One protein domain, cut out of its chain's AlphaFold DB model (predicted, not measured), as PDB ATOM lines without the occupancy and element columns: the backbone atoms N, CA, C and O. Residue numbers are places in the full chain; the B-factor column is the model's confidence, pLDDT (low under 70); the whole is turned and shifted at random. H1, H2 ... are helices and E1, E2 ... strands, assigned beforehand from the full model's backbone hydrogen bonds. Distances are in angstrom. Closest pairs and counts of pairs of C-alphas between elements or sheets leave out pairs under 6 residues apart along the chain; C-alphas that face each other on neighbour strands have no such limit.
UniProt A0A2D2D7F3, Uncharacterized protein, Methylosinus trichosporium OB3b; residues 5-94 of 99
ATOM      1  N   THR A   5     -51.991 -34.829 -27.914       69.50
ATOM      2  CA  THR A   5     -50.961 -34.034 -28.614       69.50
ATOM      3  C   THR A   5     -49.871 -33.486 -27.687       69.50
ATOM      4  O   THR A   5     -49.052 -32.675 -28.117       69.50
ATOM      5  N   ARG A   6     -49.843 -33.915 -26.420       80.38
ATOM      6  CA  ARG A   6     -48.894 -33.434 -25.408       80.38
ATOM      7  C   ARG A   6     -47.534 -34.118 -25.557       80.38
ATOM      8  O   ARG A   6     -47.427 -35.333 -25.404       80.38
ATOM      9  N   LEU A   7     -46.486 -33.332 -25.801       87.38
ATOM     10  CA  LEU A   7     -45.098 -33.795 -25.745       87.38
ATOM     11  C   LEU A   7     -44.523 -33.449 -24.373       87.38
ATOM     12  O   LEU A   7     -44.521 -32.283 -23.996       87.38
ATOM     13  N   VAL A   8     -44.044 -34.450 -23.634       90.50
ATOM     14  CA  VAL A   8     -43.484 -34.285 -22.283       90.50
ATOM     15  C   VAL A   8     -41.985 -34.559 -22.317       90.50
ATOM     16  O   VAL A   8     -41.549 -35.548 -22.908       90.50
ATOM     17  N   VAL A   9     -41.208 -33.695 -21.666       88.31
ATOM     18  CA  VAL A   9     -39.776 -33.883 -21.424       88.31
ATOM     19  C   VAL A   9     -39.549 -33.934 -19.921       88.31
ATOM     20  O   VAL A   9     -39.929 -33.014 -19.198       88.31
ATOM     21  N   GLU A  10     -38.912 -35.005 -19.457       92.62
ATOM     22  CA  GLU A  10     -38.575 -35.221 -18.051       92.62
ATOM     23  C   GLU A  10     -37.055 -35.265 -17.876       92.62
ATOM     24  O   GLU A  10     -36.336 -35.875 -18.672       92.62
ATOM     25  N   GLY A  11     -36.561 -34.624 -16.821       88.12
ATOM     26  CA  GLY A  11     -35.150 -34.588 -16.465       88.12
ATOM     27  C   GLY A  11     -34.942 -34.440 -14.960       88.12
ATOM     28  O   GLY A  11     -35.881 -34.374 -14.171       88.12
ATOM     29  N   THR A  12     -33.682 -34.360 -14.537       89.81
ATOM     30  CA  THR A  12     -33.325 -34.195 -13.115       89.81
ATOM     31  C   THR A  12     -33.747 -32.842 -12.530       89.81
ATOM     32  O   THR A  12     -33.804 -32.693 -11.314       89.81
ATOM     33  N   TRP A  13     -34.051 -31.869 -13.387       84.19
ATOM     34  CA  TRP A  13     -34.529 -30.520 -13.067       84.19
ATOM     35  C   TRP A  13     -36.067 -30.423 -12.993       84.19
ATOM     36  O   TRP A  13     -36.606 -29.360 -12.691       84.19
ATOM     37  N   GLY A  14     -36.784 -31.524 -13.244       91.75
ATOM     38  CA  GLY A  14     -38.244 -31.578 -13.277       91.75
ATOM     39  C   GLY A  14     -38.772 -31.992 -14.646       91.75
ATOM     40  O   GLY A  14     -38.088 -32.664 -15.418       91.75
ATOM     41  N   TRP A  15     -40.009 -31.604 -14.941       93.38
ATOM     42  CA  TRP A  15     -40.638 -31.838 -16.238       93.38
ATOM     43  C   TRP A  15     -41.235 -30.555 -16.811       93.38
ATOM     44  O   TRP A  15     -41.674 -29.676 -16.058       93.38
ATOM     45  N   PHE A  16     -41.279 -30.479 -18.139       91.69
ATOM     46  CA  PHE A  16     -42.163 -29.574 -18.871       91.69
ATOM     47  C   PHE A  16     -42.889 -30.340 -19.977       91.69
ATOM     48  O   PHE A  16     -42.439 -31.392 -20.440       91.69
ATOM     49  N   ALA A  17     -44.033 -29.821 -20.392       90.88
ATOM     50  CA  ALA A  17     -44.815 -30.368 -21.477       90.88
ATOM     51  C   ALA A  17     -45.288 -29.255 -22.403       90.88
ATOM     52  O   ALA A  17     -45.644 -28.174 -21.948       90.88
ATOM     53  N   ILE A  18     -45.307 -29.544 -23.700       88.88
ATOM     54  CA  ILE A  18     -45.879 -28.660 -24.709       88.88
ATOM     55  C   ILE A  18     -47.169 -29.306 -25.195       88.88
ATOM     56  O   ILE A  18     -47.160 -30.443 -25.680       88.88
ATOM     57  N   ALA A  19     -48.271 -28.575 -25.068       88.12
ATOM     58  CA  ALA A  19     -49.558 -28.943 -25.627       88.12
ATOM     59  C   ALA A  19     -49.900 -28.009 -26.792       88.12
ATOM     60  O   ALA A  19     -49.885 -26.786 -26.667       88.12
ATOM     61  N   LEU A  20     -50.210 -28.610 -27.939       83.88
ATOM     62  CA  LEU A  20     -50.797 -27.923 -29.083       83.88
ATOM     63  C   LEU A  20     -52.281 -28.270 -29.091       83.88
ATOM     64  O   LEU A  20     -52.688 -29.268 -29.698       83.88
ATOM     65  N   ASP A  21     -53.066 -27.498 -28.346       82.12
ATOM     66  CA  ASP A  21     -54.520 -27.594 -28.368       82.12
ATOM     67  C   ASP A  21     -55.089 -26.516 -29.302       82.12
ATOM     68  O   ASP A  21     -54.599 -25.387 -29.370       82.12
ATOM     69  N   ARG A  22     -56.100 -26.894 -30.086       69.31
ATOM     70  CA  ARG A  22     -56.768 -26.005 -31.042       69.31
ATOM     71  C   ARG A  22     -57.613 -24.948 -30.339       69.31
ATOM     72  O   ARG A  22     -57.946 -23.951 -30.971       69.31
ATOM     73  N   GLU A  23     -57.959 -25.168 -29.075       84.19
ATOM     74  CA  GLU A  23     -58.841 -24.284 -28.312       84.19
ATOM     75  C   GLU A  23     -58.091 -23.231 -27.478       84.19
ATOM     76  O   GLU A  23     -58.735 -22.316 -26.975       84.19
ATOM     77  N   LEU A  24     -56.749 -23.267 -27.410       88.00
ATOM     78  CA  LEU A  24     -55.956 -22.313 -26.607       88.00
ATOM     79  C   LEU A  24     -56.184 -20.850 -26.998       88.00
ATOM     80  O   LEU A  24     -56.121 -19.963 -26.157       88.00
ATOM     81  N   GLU A  25     -56.491 -20.574 -28.265       90.38
ATOM     82  CA  GLU A  25     -56.809 -19.212 -28.711       90.38
ATOM     83  C   GLU A  25     -58.007 -18.600 -27.955       90.38
ATOM     84  O   GLU A  25     -58.094 -17.375 -27.802       90.38
ATOM     85  N   ALA A  26     -58.933 -19.436 -27.477       89.50
ATOM     86  CA  ALA A  26     -60.111 -18.997 -26.740       89.50
ATOM     87  C   ALA A  26     -59.798 -18.564 -25.297       89.50
ATOM     88  O   ALA A  26     -60.615 -17.853 -24.711       89.50
ATOM     89  N   GLU A  27     -58.640 -18.943 -24.744       89.19
ATOM     90  CA  GLU A  27     -58.213 -18.564 -23.386       89.19
ATOM     91  C   GLU A  27     -57.781 -17.095 -23.304       89.19
ATOM     92  O   GLU A  27     -57.933 -16.451 -22.270       89.19
ATOM     93  N   PHE A  28     -57.334 -16.528 -24.426       89.25
ATOM     94  CA  PHE A  28     -56.963 -15.121 -24.525       89.25
ATOM     95  C   PHE A  28     -58.208 -14.225 -24.575       89.25
ATOM     96  O   PHE A  28     -59.233 -14.558 -25.173       89.25
ATOM     97  N   SER A  29     -58.131 -13.029 -24.006       89.69
ATOM     98  CA  SER A  29     -59.155 -11.999 -24.187       89.69
ATOM     99  C   SER A  29     -59.138 -11.422 -25.611       89.69
ATOM    100  O   SER A  29     -58.151 -11.517 -26.346       89.69
ATOM    101  N   ASP A  30     -60.221 -10.742 -26.006       90.69
ATOM    102  CA  ASP A  30     -60.280 -10.028 -27.292       90.69
ATOM    103  C   ASP A  30     -59.144  -9.004 -27.446       90.69
ATOM    104  O   ASP A  30     -58.584  -8.839 -28.533       90.69
ATOM    105  N   ASN A  31     -58.768  -8.342 -26.348       89.25
ATOM    106  CA  ASN A  31     -57.695  -7.353 -26.336       89.25
ATOM    107  C   ASN A  31     -56.318  -8.000 -26.539       89.25
ATOM    108  O   ASN A  31     -55.497  -7.466 -27.290       89.25
ATOM    109  N   GLU A  32     -56.064  -9.151 -25.913       89.38
ATOM    110  CA  GLU A  32     -54.817  -9.905 -26.088       89.38
ATOM    111  C   GLU A  32     -54.703 -10.448 -27.507       89.38
ATOM    112  O   GLU A  32     -53.695 -10.201 -28.170       89.38
ATOM    113  N   ARG A  33     -55.767 -11.059 -28.039       91.44
ATOM    114  CA  ARG A  33     -55.805 -11.506 -29.440       91.44
ATOM    115  C   ARG A  33     -55.548 -10.361 -30.416       91.44
ATOM    116  O   ARG A  33     -54.768 -10.509 -31.360       91.44
ATOM    117  N   ALA A  34     -56.138  -9.188 -30.185       89.31
ATOM    118  CA  ALA A  34     -55.894  -8.006 -31.012       89.31
ATOM    119  C   ALA A  34     -54.435  -7.511 -30.936       89.31
ATOM    120  O   ALA A  34     -53.924  -6.939 -31.900       89.31
ATOM    121  N   ARG A  35     -53.746  -7.714 -29.807       88.56
ATOM    122  CA  ARG A  35     -52.318  -7.395 -29.656       88.56
ATOM    123  C   ARG A  35     -51.432  -8.439 -30.335       88.56
ATOM    124  O   ARG A  35     -50.514  -8.057 -31.056       88.56
ATOM    125  N   ILE A  36     -51.736  -9.723 -30.162       91.19
ATOM    126  CA  ILE A  36     -51.011 -10.843 -30.777       91.19
ATOM    127  C   ILE A  36     -51.084 -10.752 -32.302       91.19
ATOM    128  O   ILE A  36     -50.053 -10.784 -32.965       91.19
ATOM    129  N   THR A  37     -52.273 -10.543 -32.870       90.06
ATOM    130  CA  THR A  37     -52.483 -10.476 -34.333       90.06
ATOM    131  C   THR A  37     -51.779  -9.298 -35.013       90.06
ATOM    132  O   THR A  37     -51.449  -9.381 -36.196       90.06
ATOM    133  N   LYS A  38     -51.488  -8.213 -34.281       88.88
ATOM    134  CA  LYS A  38     -50.648  -7.107 -34.778       88.88
ATOM    135  C   LYS A  38     -49.172  -7.486 -34.895       88.88
ATOM    136  O   LYS A  38     -48.461  -6.883 -35.694       88.88
ATOM    137  N   LEU A  39     -48.716  -8.438 -34.085       87.88
ATOM    138  CA  LEU A  39     -47.320  -8.869 -34.008       87.88
ATOM    139  C   LEU A  39     -47.069 -10.134 -34.842       87.88
ATOM    140  O   LEU A  39     -46.008 -10.278 -35.444       87.88
ATOM    141  N   ILE A  40     -48.052 -11.033 -34.909       89.44
ATOM    142  CA  ILE A  40     -47.966 -12.334 -35.568       89.44
ATOM    143  C   ILE A  40     -49.195 -12.501 -36.466       89.44
ATOM    144  O   ILE A  40     -50.309 -12.683 -35.988       89.44
ATOM    145  N   ALA A  41     -48.996 -12.468 -37.787       86.00
ATOM    146  CA  ALA A  41     -50.099 -12.476 -38.758       86.00
ATOM    147  C   ALA A  41     -50.941 -13.769 -38.753       86.00
ATOM    148  O   ALA A  41     -52.092 -13.758 -39.184       86.00
ATOM    149  N   LYS A  42     -50.357 -14.893 -38.324       87.38
ATOM    150  CA  LYS A  42     -51.004 -16.211 -38.222       87.38
ATOM    151  C   LYS A  42     -50.472 -16.934 -36.979       87.38
ATOM    152  O   LYS A  42     -49.555 -17.744 -37.120       87.38
ATOM    153  N   PRO A  43     -50.943 -16.574 -35.774       89.25
ATOM    154  CA  PRO A  43     -50.418 -17.146 -34.545       89.25
ATOM    155  C   PRO A  43     -50.755 -18.634 -34.459       89.25
ATOM    156  O   PRO A  43     -51.831 -19.073 -34.860       89.25
ATOM    157  N   VAL A  44     -49.805 -19.405 -33.939       89.19
ATOM    158  CA  VAL A  44     -50.023 -20.780 -33.496       89.19
ATOM    159  C   VAL A  44     -49.862 -20.757 -31.989       89.19
ATOM    160  O   VAL A  44     -48.815 -20.343 -31.493       89.19
ATOM    161  N   TYR A  45     -50.905 -21.168 -31.281       89.94
ATOM    162  CA  TYR A  45     -50.920 -21.183 -29.827       89.94
ATOM    163  C   TYR A  45     -50.395 -22.524 -29.321       89.94
ATOM    164  O   TYR A  45     -50.699 -23.583 -29.876       89.94
ATOM    165  N   ALA A  46     -49.573 -22.456 -28.283       90.25
ATOM    166  CA  ALA A  46     -49.006 -23.602 -27.601       90.25
ATOM    167  C   ALA A  46     -48.990 -23.301 -26.107       90.25
ATOM    168  O   ALA A  46     -48.622 -22.197 -25.712       90.25
ATOM    169  N   GLN A  47     -49.356 -24.286 -25.297       91.50
ATOM    170  CA  GLN A  47     -49.298 -24.182 -23.848       91.50
ATOM    171  C   GLN A  47     -48.054 -24.905 -23.350       91.50
ATOM    172  O   GLN A  47     -47.807 -26.059 -23.714       91.50
ATOM    173  N   LEU A  48     -47.274 -24.215 -22.523       91.25
ATOM    174  CA  LEU A  48     -46.149 -24.792 -21.805       91.25
ATOM    175  C   LEU A  48     -46.587 -25.070 -20.366       91.25
ATOM    176  O   LEU A  48     -46.750 -24.151 -19.572       91.25
ATOM    177  N   GLU A  49     -46.739 -26.342 -20.021       91.56
ATOM    178  CA  GLU A  49     -46.932 -26.774 -18.640       91.56
ATOM    179  C   GLU A  49     -45.588 -27.169 -18.034       91.56
ATOM    180  O   GLU A  49     -44.722 -27.711 -18.724       91.56
ATOM    181  N   TYR A  50     -45.409 -26.970 -16.733       93.31
ATOM    182  CA  TYR A  50     -44.149 -27.281 -16.072       93.31
ATOM    183  C   TYR A  50     -44.337 -27.616 -14.597       93.31
ATOM    184  O   TYR A  50     -45.282 -27.190 -13.940       93.31
ATOM    185  N   SER A  51     -43.399 -28.400 -14.070       94.12
ATOM    186  CA  SER A  51     -43.410 -28.843 -12.670       94.12
ATOM    187  C   SER A  51     -42.994 -27.776 -11.656       94.12
ATOM    188  O   SER A  51     -43.360 -27.870 -10.487       94.12
ATOM    189  N   ASN A  52     -42.170 -26.814 -12.079       92.38
ATOM    190  CA  ASN A  52     -41.594 -25.757 -11.251       92.38
ATOM    191  C   ASN A  52     -40.992 -24.647 -12.140       92.38
ATOM    192  O   ASN A  52     -40.802 -24.855 -13.341       92.38
ATOM    193  N   SER A  53     -40.656 -23.494 -11.551       91.69
ATOM    194  CA  SER A  53     -40.109 -22.340 -12.283       91.69
ATOM    195  C   SER A  53     -38.795 -22.650 -13.007       91.69
ATOM    196  O   SER A  53     -38.620 -22.233 -14.144       91.69
ATOM    197  N   SER A  54     -37.908 -23.462 -12.422       91.50
ATOM    198  CA  SER A  54     -36.640 -23.846 -13.065       91.50
ATOM    199  C   SER A  54     -36.844 -24.646 -14.359       91.50
ATOM    200  O   SER A  54     -36.091 -24.476 -15.316       91.50
ATOM    201  N   ALA A  55     -37.870 -25.499 -14.417       92.62
ATOM    202  CA  ALA A  55     -38.251 -26.222 -15.628       92.62
ATOM    203  C   ALA A  55     -38.803 -25.279 -16.713       92.62
ATOM    204  O   ALA A  55     -38.496 -25.465 -17.891       92.62
ATOM    205  N   ALA A  56     -39.575 -24.258 -16.321       92.31
ATOM    206  CA  ALA A  56     -40.037 -23.211 -17.233       92.31
ATOM    207  C   ALA A  56     -38.874 -22.372 -17.779       92.31
ATOM    208  O   ALA A  56     -38.781 -22.179 -18.990       92.31
ATOM    209  N   ASP A  57     -37.963 -21.926 -16.911       94.06
ATOM    210  CA  ASP A  57     -36.797 -21.129 -17.302       94.06
ATOM    211  C   ASP A  57     -35.935 -21.885 -18.312       94.06
ATOM    212  O   ASP A  57     -35.640 -21.364 -19.387       94.06
ATOM    213  N   LEU A  58     -35.623 -23.153 -18.023       92.12
ATOM    214  CA  LEU A  58     -34.852 -23.997 -18.930       92.12
ATOM    215  C   LEU A  58     -35.551 -24.170 -20.287       92.12
ATOM    216  O   LEU A  58     -34.894 -24.123 -21.327       92.12
ATOM    217  N   ALA A  59     -36.874 -24.351 -20.306       90.75
ATOM    218  CA  ALA A  59     -37.619 -24.444 -21.558       90.75
ATOM    219  C   ALA A  59     -37.472 -23.156 -22.388       90.75
ATOM    220  O   ALA A  59     -37.127 -23.228 -23.569       90.75
ATOM    221  N   ILE A  60     -37.652 -21.983 -21.773       92.62
ATOM    222  CA  ILE A  60     -37.485 -20.684 -22.442       92.62
ATOM    223  C   ILE A  60     -36.044 -20.468 -22.922       92.62
ATOM    224  O   ILE A  60     -35.832 -19.968 -24.031       92.62
ATOM    225  N   GLU A  61     -35.036 -20.854 -22.140       91.31
ATOM    226  CA  GLU A  61     -33.618 -20.754 -22.514       91.31
ATOM    227  C   GLU A  61     -33.235 -21.658 -23.694       91.31
ATOM    228  O   GLU A  61     -32.365 -21.295 -24.488       91.31
ATOM    229  N   LEU A  62     -33.904 -22.802 -23.848       88.69
ATOM    230  CA  LEU A  62     -33.647 -23.753 -24.932       88.69
ATOM    231  C   LEU A  62     -34.463 -23.481 -26.203       88.69
ATOM    232  O   LEU A  62     -34.068 -23.936 -27.279       88.69
ATOM    233  N   MET A  63     -35.579 -22.748 -26.120       88.06
ATOM    234  CA  MET A  63     -36.383 -22.412 -27.302       88.06
ATOM    235  C   MET A  63     -35.552 -21.643 -28.350       88.06
ATOM    236  O   MET A  63     -34.722 -20.803 -28.013       88.06
ATOM    237  N   PRO A  64     -35.723 -21.881 -29.655       84.25
ATOM    238  CA  PRO A  64     -35.038 -21.067 -30.651       84.25
ATOM    239  C   PRO A  64     -35.535 -19.620 -30.566       84.25
ATOM    240  O   PRO A  64     -36.736 -19.372 -30.460       84.25
ATOM    241  N   VAL A  65     -34.618 -18.653 -30.647       77.75
ATOM    242  CA  VAL A  65     -35.013 -17.248 -30.780       77.75
ATOM    243  C   VAL A  65     -35.571 -17.057 -32.183       77.75
ATOM    244  O   VAL A  65     -34.826 -16.978 -33.159       77.75
ATOM    245  N   ALA A  66     -36.892 -17.013 -32.282       73.31
ATOM    246  CA  ALA A  66     -37.594 -16.566 -33.467       73.31
ATOM    247  C   ALA A  66     -38.264 -15.227 -33.147       73.31
ATOM    248  O   ALA A  66     -38.936 -15.092 -32.127       73.31
ATOM    249  N   ALA A  67     -38.125 -14.246 -34.043       62.09
ATOM    250  CA  ALA A  67     -38.674 -12.896 -33.860       62.09
ATOM    251  C   ALA A  67     -40.213 -12.851 -33.713       62.09
ATOM    252  O   ALA A  67     -40.771 -11.804 -33.407       62.09
ATOM    253  N   ALA A  68     -40.901 -13.971 -33.947       80.69
ATOM    254  CA  ALA A  68     -42.355 -14.080 -33.952       80.69
ATOM    255  C   ALA A  68     -42.906 -14.977 -32.826       80.69
ATOM    256  O   ALA A  68     -44.003 -15.510 -32.973       80.69
ATOM    257  N   THR A  69     -42.170 -15.176 -31.726       89.56
ATOM    258  CA  THR A  69     -42.685 -15.903 -30.554       89.56
ATOM    259  C   THR A  69     -42.924 -14.961 -29.382       89.56
ATOM    260  O   THR A  69     -42.026 -14.228 -28.963       89.56
ATOM    261  N   LEU A  70     -44.144 -15.017 -28.849       91.88
ATOM    262  CA  LEU A  70     -44.567 -14.316 -27.642       91.88
ATOM    263  C   LEU A  70     -44.826 -15.337 -26.535       91.88
ATOM    264  O   LEU A  70     -45.354 -16.416 -26.798       91.88
ATOM    265  N   ILE A  71     -44.448 -14.974 -25.318       93.31
ATOM    266  CA  ILE A  71     -44.686 -15.704 -24.084       93.31
ATOM    267  C   ILE A  71     -45.753 -14.948 -23.309       93.31
ATOM    268  O   ILE A  71     -45.572 -13.768 -22.986       93.31
ATOM    269  N   ASP A  72     -46.842 -15.654 -23.040       92.81
ATOM    270  CA  ASP A  72     -47.858 -15.284 -22.070       92.81
ATOM    271  C   ASP A  72     -47.631 -16.093 -20.783       92.81
ATOM    272  O   ASP A  72     -47.193 -17.244 -20.864       92.81
ATOM    273  N   ASN A  73     -47.833 -15.488 -19.612       92.94
ATOM    274  CA  ASN A  73     -47.654 -16.167 -18.321       92.94
ATOM    275  C   ASN A  73     -48.957 -16.369 -17.537       92.94
ATOM    276  O   ASN A  73     -48.871 -16.639 -16.342       92.94
ATOM    277  N   ASP A  74     -50.128 -16.162 -18.142       88.00
ATOM    278  CA  ASP A  74     -51.457 -16.206 -17.508       88.00
ATOM    279  C   ASP A  74     -51.684 -15.180 -16.372       88.00
ATOM    280  O   ASP A  74     -52.763 -15.103 -15.778       88.00
ATOM    281  N   HIS A  75     -50.690 -14.341 -16.071       89.69
ATOM    282  CA  HIS A  75     -50.714 -13.329 -15.010       89.69
ATOM    283  C   HIS A  75     -50.650 -11.895 -15.557       89.69
ATOM    284  O   HIS A  75     -50.507 -10.933 -14.801       89.69
ATOM    285  N   GLY A  76     -50.828 -11.739 -16.870       85.75
ATOM    286  CA  GLY A  76     -50.923 -10.456 -17.560       85.75
ATOM    287  C   GLY A  76     -49.637 -10.015 -18.253       85.75
ATOM    288  O   GLY A  76     -49.616  -8.927 -18.821       85.75
ATOM    289  N   MET A  77     -48.567 -10.815 -18.244       91.50
ATOM    290  CA  MET A  77     -47.371 -10.547 -19.040       91.50
ATOM    291  C   MET A  77     -47.524 -11.121 -20.450       91.50
ATOM    292  O   MET A  77     -47.736 -12.314 -20.598       91.50
ATOM    293  N   LEU A  78     -47.267 -10.300 -21.474       91.62
ATOM    294  CA  LEU A  78     -47.111 -10.747 -22.861       91.62
ATOM    295  C   LEU A  78     -45.846 -10.122 -23.467       91.62
ATOM    296  O   LEU A  78     -45.823  -8.912 -23.741       91.62
ATOM    297  N   ARG A  79     -44.788 -10.924 -23.639       91.88
ATOM    298  CA  ARG A  79     -43.432 -10.475 -24.030       91.88
ATOM    299  C   ARG A  79     -42.775 -11.411 -25.042       91.88
ATOM    300  O   ARG A  79     -43.196 -12.546 -25.199       91.88
ATOM    301  N   SER A  80     -41.734 -10.956 -25.730       92.25
ATOM    302  CA  SER A  80     -40.913 -11.819 -26.592       92.25
ATOM    303  C   SER A  80     -40.046 -12.797 -25.786       92.25
ATOM    304  O   SER A  80     -39.749 -12.561 -24.614       92.25
ATOM    305  N   ILE A  81     -39.577 -13.878 -26.428       92.69
ATOM    306  CA  ILE A  81     -38.611 -14.815 -25.816       92.69
ATOM    307  C   ILE A  81     -37.364 -14.079 -25.301       92.69
ATOM    308  O   ILE A  81     -36.858 -14.410 -24.231       92.69
ATOM    309  N   GLU A  82     -36.851 -13.100 -26.053       92.88
ATOM    310  CA  GLU A  82     -35.644 -12.357 -25.668       92.88
ATOM    311  C   GLU A  82     -35.858 -11.574 -24.373       92.88
ATOM    312  O   GLU A  82     -35.057 -11.697 -23.448       92.88
ATOM    313  N   GLU A  83     -36.980 -10.861 -24.259       93.75
ATOM    314  CA  GLU A  83     -37.321 -10.126 -23.042       93.75
ATOM    315  C   GLU A  83     -37.475 -11.055 -21.834       93.75
ATOM    316  O   GLU A  83     -36.993 -10.729 -20.752       93.75
ATOM    317  N   VAL A  84     -38.109 -12.223 -21.996       95.00
ATOM    318  CA  VAL A  84     -38.242 -13.192 -20.892       95.00
ATOM    319  C   VAL A  84     -36.877 -13.746 -20.479       95.00
ATOM    320  O   VAL A  84     -36.594 -13.861 -19.290       95.00
ATOM    321  N   ARG A  85     -35.978 -14.018 -21.430       95.06
ATOM    322  CA  ARG A  85     -34.601 -14.429 -21.112       95.06
ATOM    323  C   ARG A  85     -33.829 -13.364 -20.358       95.06
ATOM    324  O   ARG A  85     -33.042 -13.705 -19.479       95.06
ATOM    325  N   ASP A  86     -34.033 -12.096 -20.684       95.56
ATOM    326  CA  ASP A  86     -33.399 -11.003 -19.952       95.56
ATOM    327  C   ASP A  86     -33.912 -10.921 -18.507       95.56
ATOM    328  O   ASP A  86     -33.115 -10.689 -17.598       95.56
ATOM    329  N   LEU A  87     -35.197 -11.215 -18.268       95.81
ATOM    330  CA  LEU A  87     -35.748 -11.359 -16.914       95.81
ATOM    331  C   LEU A  87     -35.113 -12.538 -16.159       95.81
ATOM    332  O   LEU A  87     -34.669 -12.353 -15.024       95.81
ATOM    333  N   ILE A  88     -34.996 -13.710 -16.795       95.56
ATOM    334  CA  ILE A  88     -34.349 -14.901 -16.211       95.56
ATOM    335  C   ILE A  88     -32.895 -14.588 -15.826       95.56
ATOM    336  O   ILE A  88     -32.475 -14.837 -14.698       95.56
ATOM    337  N   ARG A  89     -32.127 -13.962 -16.728       95.88
ATOM    338  CA  ARG A  89     -30.727 -13.558 -16.478       95.88
ATOM    339  C   ARG A  89     -30.594 -12.536 -15.354       95.88
ATOM    340  O   ARG A  89     -29.576 -12.517 -14.666       95.88
ATOM    341  N   ALA A  90     -31.601 -11.685 -15.176       95.75
ATOM    342  CA  ALA A  90     -31.682 -10.741 -14.070       95.75
ATOM    343  C   ALA A  90     -32.151 -11.388 -12.750       95.75
ATOM    344  O   ALA A  90     -32.206 -10.698 -11.732       95.75
ATOM    345  N   GLY A  91     -32.481 -12.685 -12.749       94.00
ATOM    346  CA  GLY A  91     -32.975 -13.416 -11.582       94.00
ATOM    347  C   GLY A  91     -34.417 -13.074 -11.201       94.00
ATOM    348  O   GLY A  91     -34.780 -13.204 -10.035       94.00
ATOM    349  N   MET A  92     -35.225 -12.589 -12.149       93.50
ATOM    350  CA  MET A  92     -36.630 -12.247 -11.916       93.50
ATOM    351  C   MET A  92     -37.557 -13.435 -12.206       93.50
ATOM    352  O   MET A  92     -37.474 -14.047 -13.271       93.50
ATOM    353  N   GLU A  93     -38.495 -13.702 -11.293       92.81
ATOM    354  CA  GLU A  93     -39.549 -14.718 -11.453       92.81
ATOM    355  C   GLU A  93     -40.654 -14.226 -12.401       92.81
ATOM    356  O   GLU A  93     -41.728 -13.780 -11.989       92.81
ATOM    357  N   TRP A  94     -40.384 -14.289 -13.704       94.06
ATOM    358  CA  TRP A  94     -41.292 -13.807 -14.748       94.06
ATOM    359  C   TRP A  94     -42.650 -14.517 -14.766       94.06
ATOM    360  O   TRP A  94     -43.629 -13.941 -15.235       94.06
TER     361      TRP A  94
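What this domain is: This is residues 5 to 94 of the 99 residues of an uncharacterized protein of Methylosinus trichosporium OB3b (UniProt A0A2D2D7F3). A three-stranded antiparallel sheet, E1 E2 E3, makes a wall along one side, with H3 packed slantwise on one of its faces and H4 on H3, at a steep tilt. The small hairpin E4 E5 lies near the middle, E5 leading straight into H4, while H2 makes the end opposite the tip of the hairpin E1 E2, and short H1 lies on the path from the sheet to H2. The printed part has 90 residues, with four named helices and five named strands in the order E1 E2 H1 H2 E3 H3 E4 E5 H4; the class is mixed, helices and strands. The whole is compact, with a radius of gyration of the C-alphas of 13.3 A, and rounded, spanning 38 by 32 by 23 A.

Where its parts are: E1, residues 7 to 11, begins at C-alpha 7 (-45.098, -33.795, -25.745) and is 13.6 A long. E2, residues 14 to 19, is 17.0 A long. H1 is residues 24 to 27; H2, residues 30 to 39, is 14.6 A long and begins at C-alpha 30 (-60.280, -10.028, -27.292). E3 is residues 47 to 50, and H3, residues 53 to 62, is 14.3 A long. E4 is residues 70 to 72 and E5 residues 78 to 80. H4, residues 81 to 89, is 12.3 A long and ends at C-alpha 89 (-30.727, -13.558, -16.478).

How they stand to each other: E1 and E2 form an antiparallel hairpin, with N 9 and O 16 2.9 A apart, within hydrogen-bond range. E2, the inner strand, is antiparallel to E3, with N 17 and O 49 at 2.8 A. H3 is on this sheet, making two layers, a helix on one face of a sheet; its height over the sheet is 8.4 A. It lies over E2 and only just over E3, where 3 of its C-alphas fall, and stands at 48 degrees to E2 on the local plane. The closest C-alphas of E2 and H3 are those of Gly 14 and Ala 55, 5.8 A apart. H3 and H4 touch at Glu 61 and Arg 85, their closest C-alphas, 6.6 A apart, at a steep tilt of 51 degrees, opposite ways. E4 and E5 are an antiparallel hairpin, with N 71 and O 79 at 2.7 A. H1 and H2 are close but not clearly touching: the closest C-alphas, of Glu 25 and Arg 33, are 7.8 A apart. H2 and H3 are apart. In H3 and H4 every O i to N i+4 pair is within hydrogen-bond range; in H2 4 of 6 are, and H1 is too short for such a pair.

The domain as a whole: The C-alphas farthest apart, of Thr 12 and Ala 34, are 38.9 A from each other. The printed part has no cut and no long link. The mean pLDDT of the printed part is 89.3; residues 5, 22 and 67 are under 70.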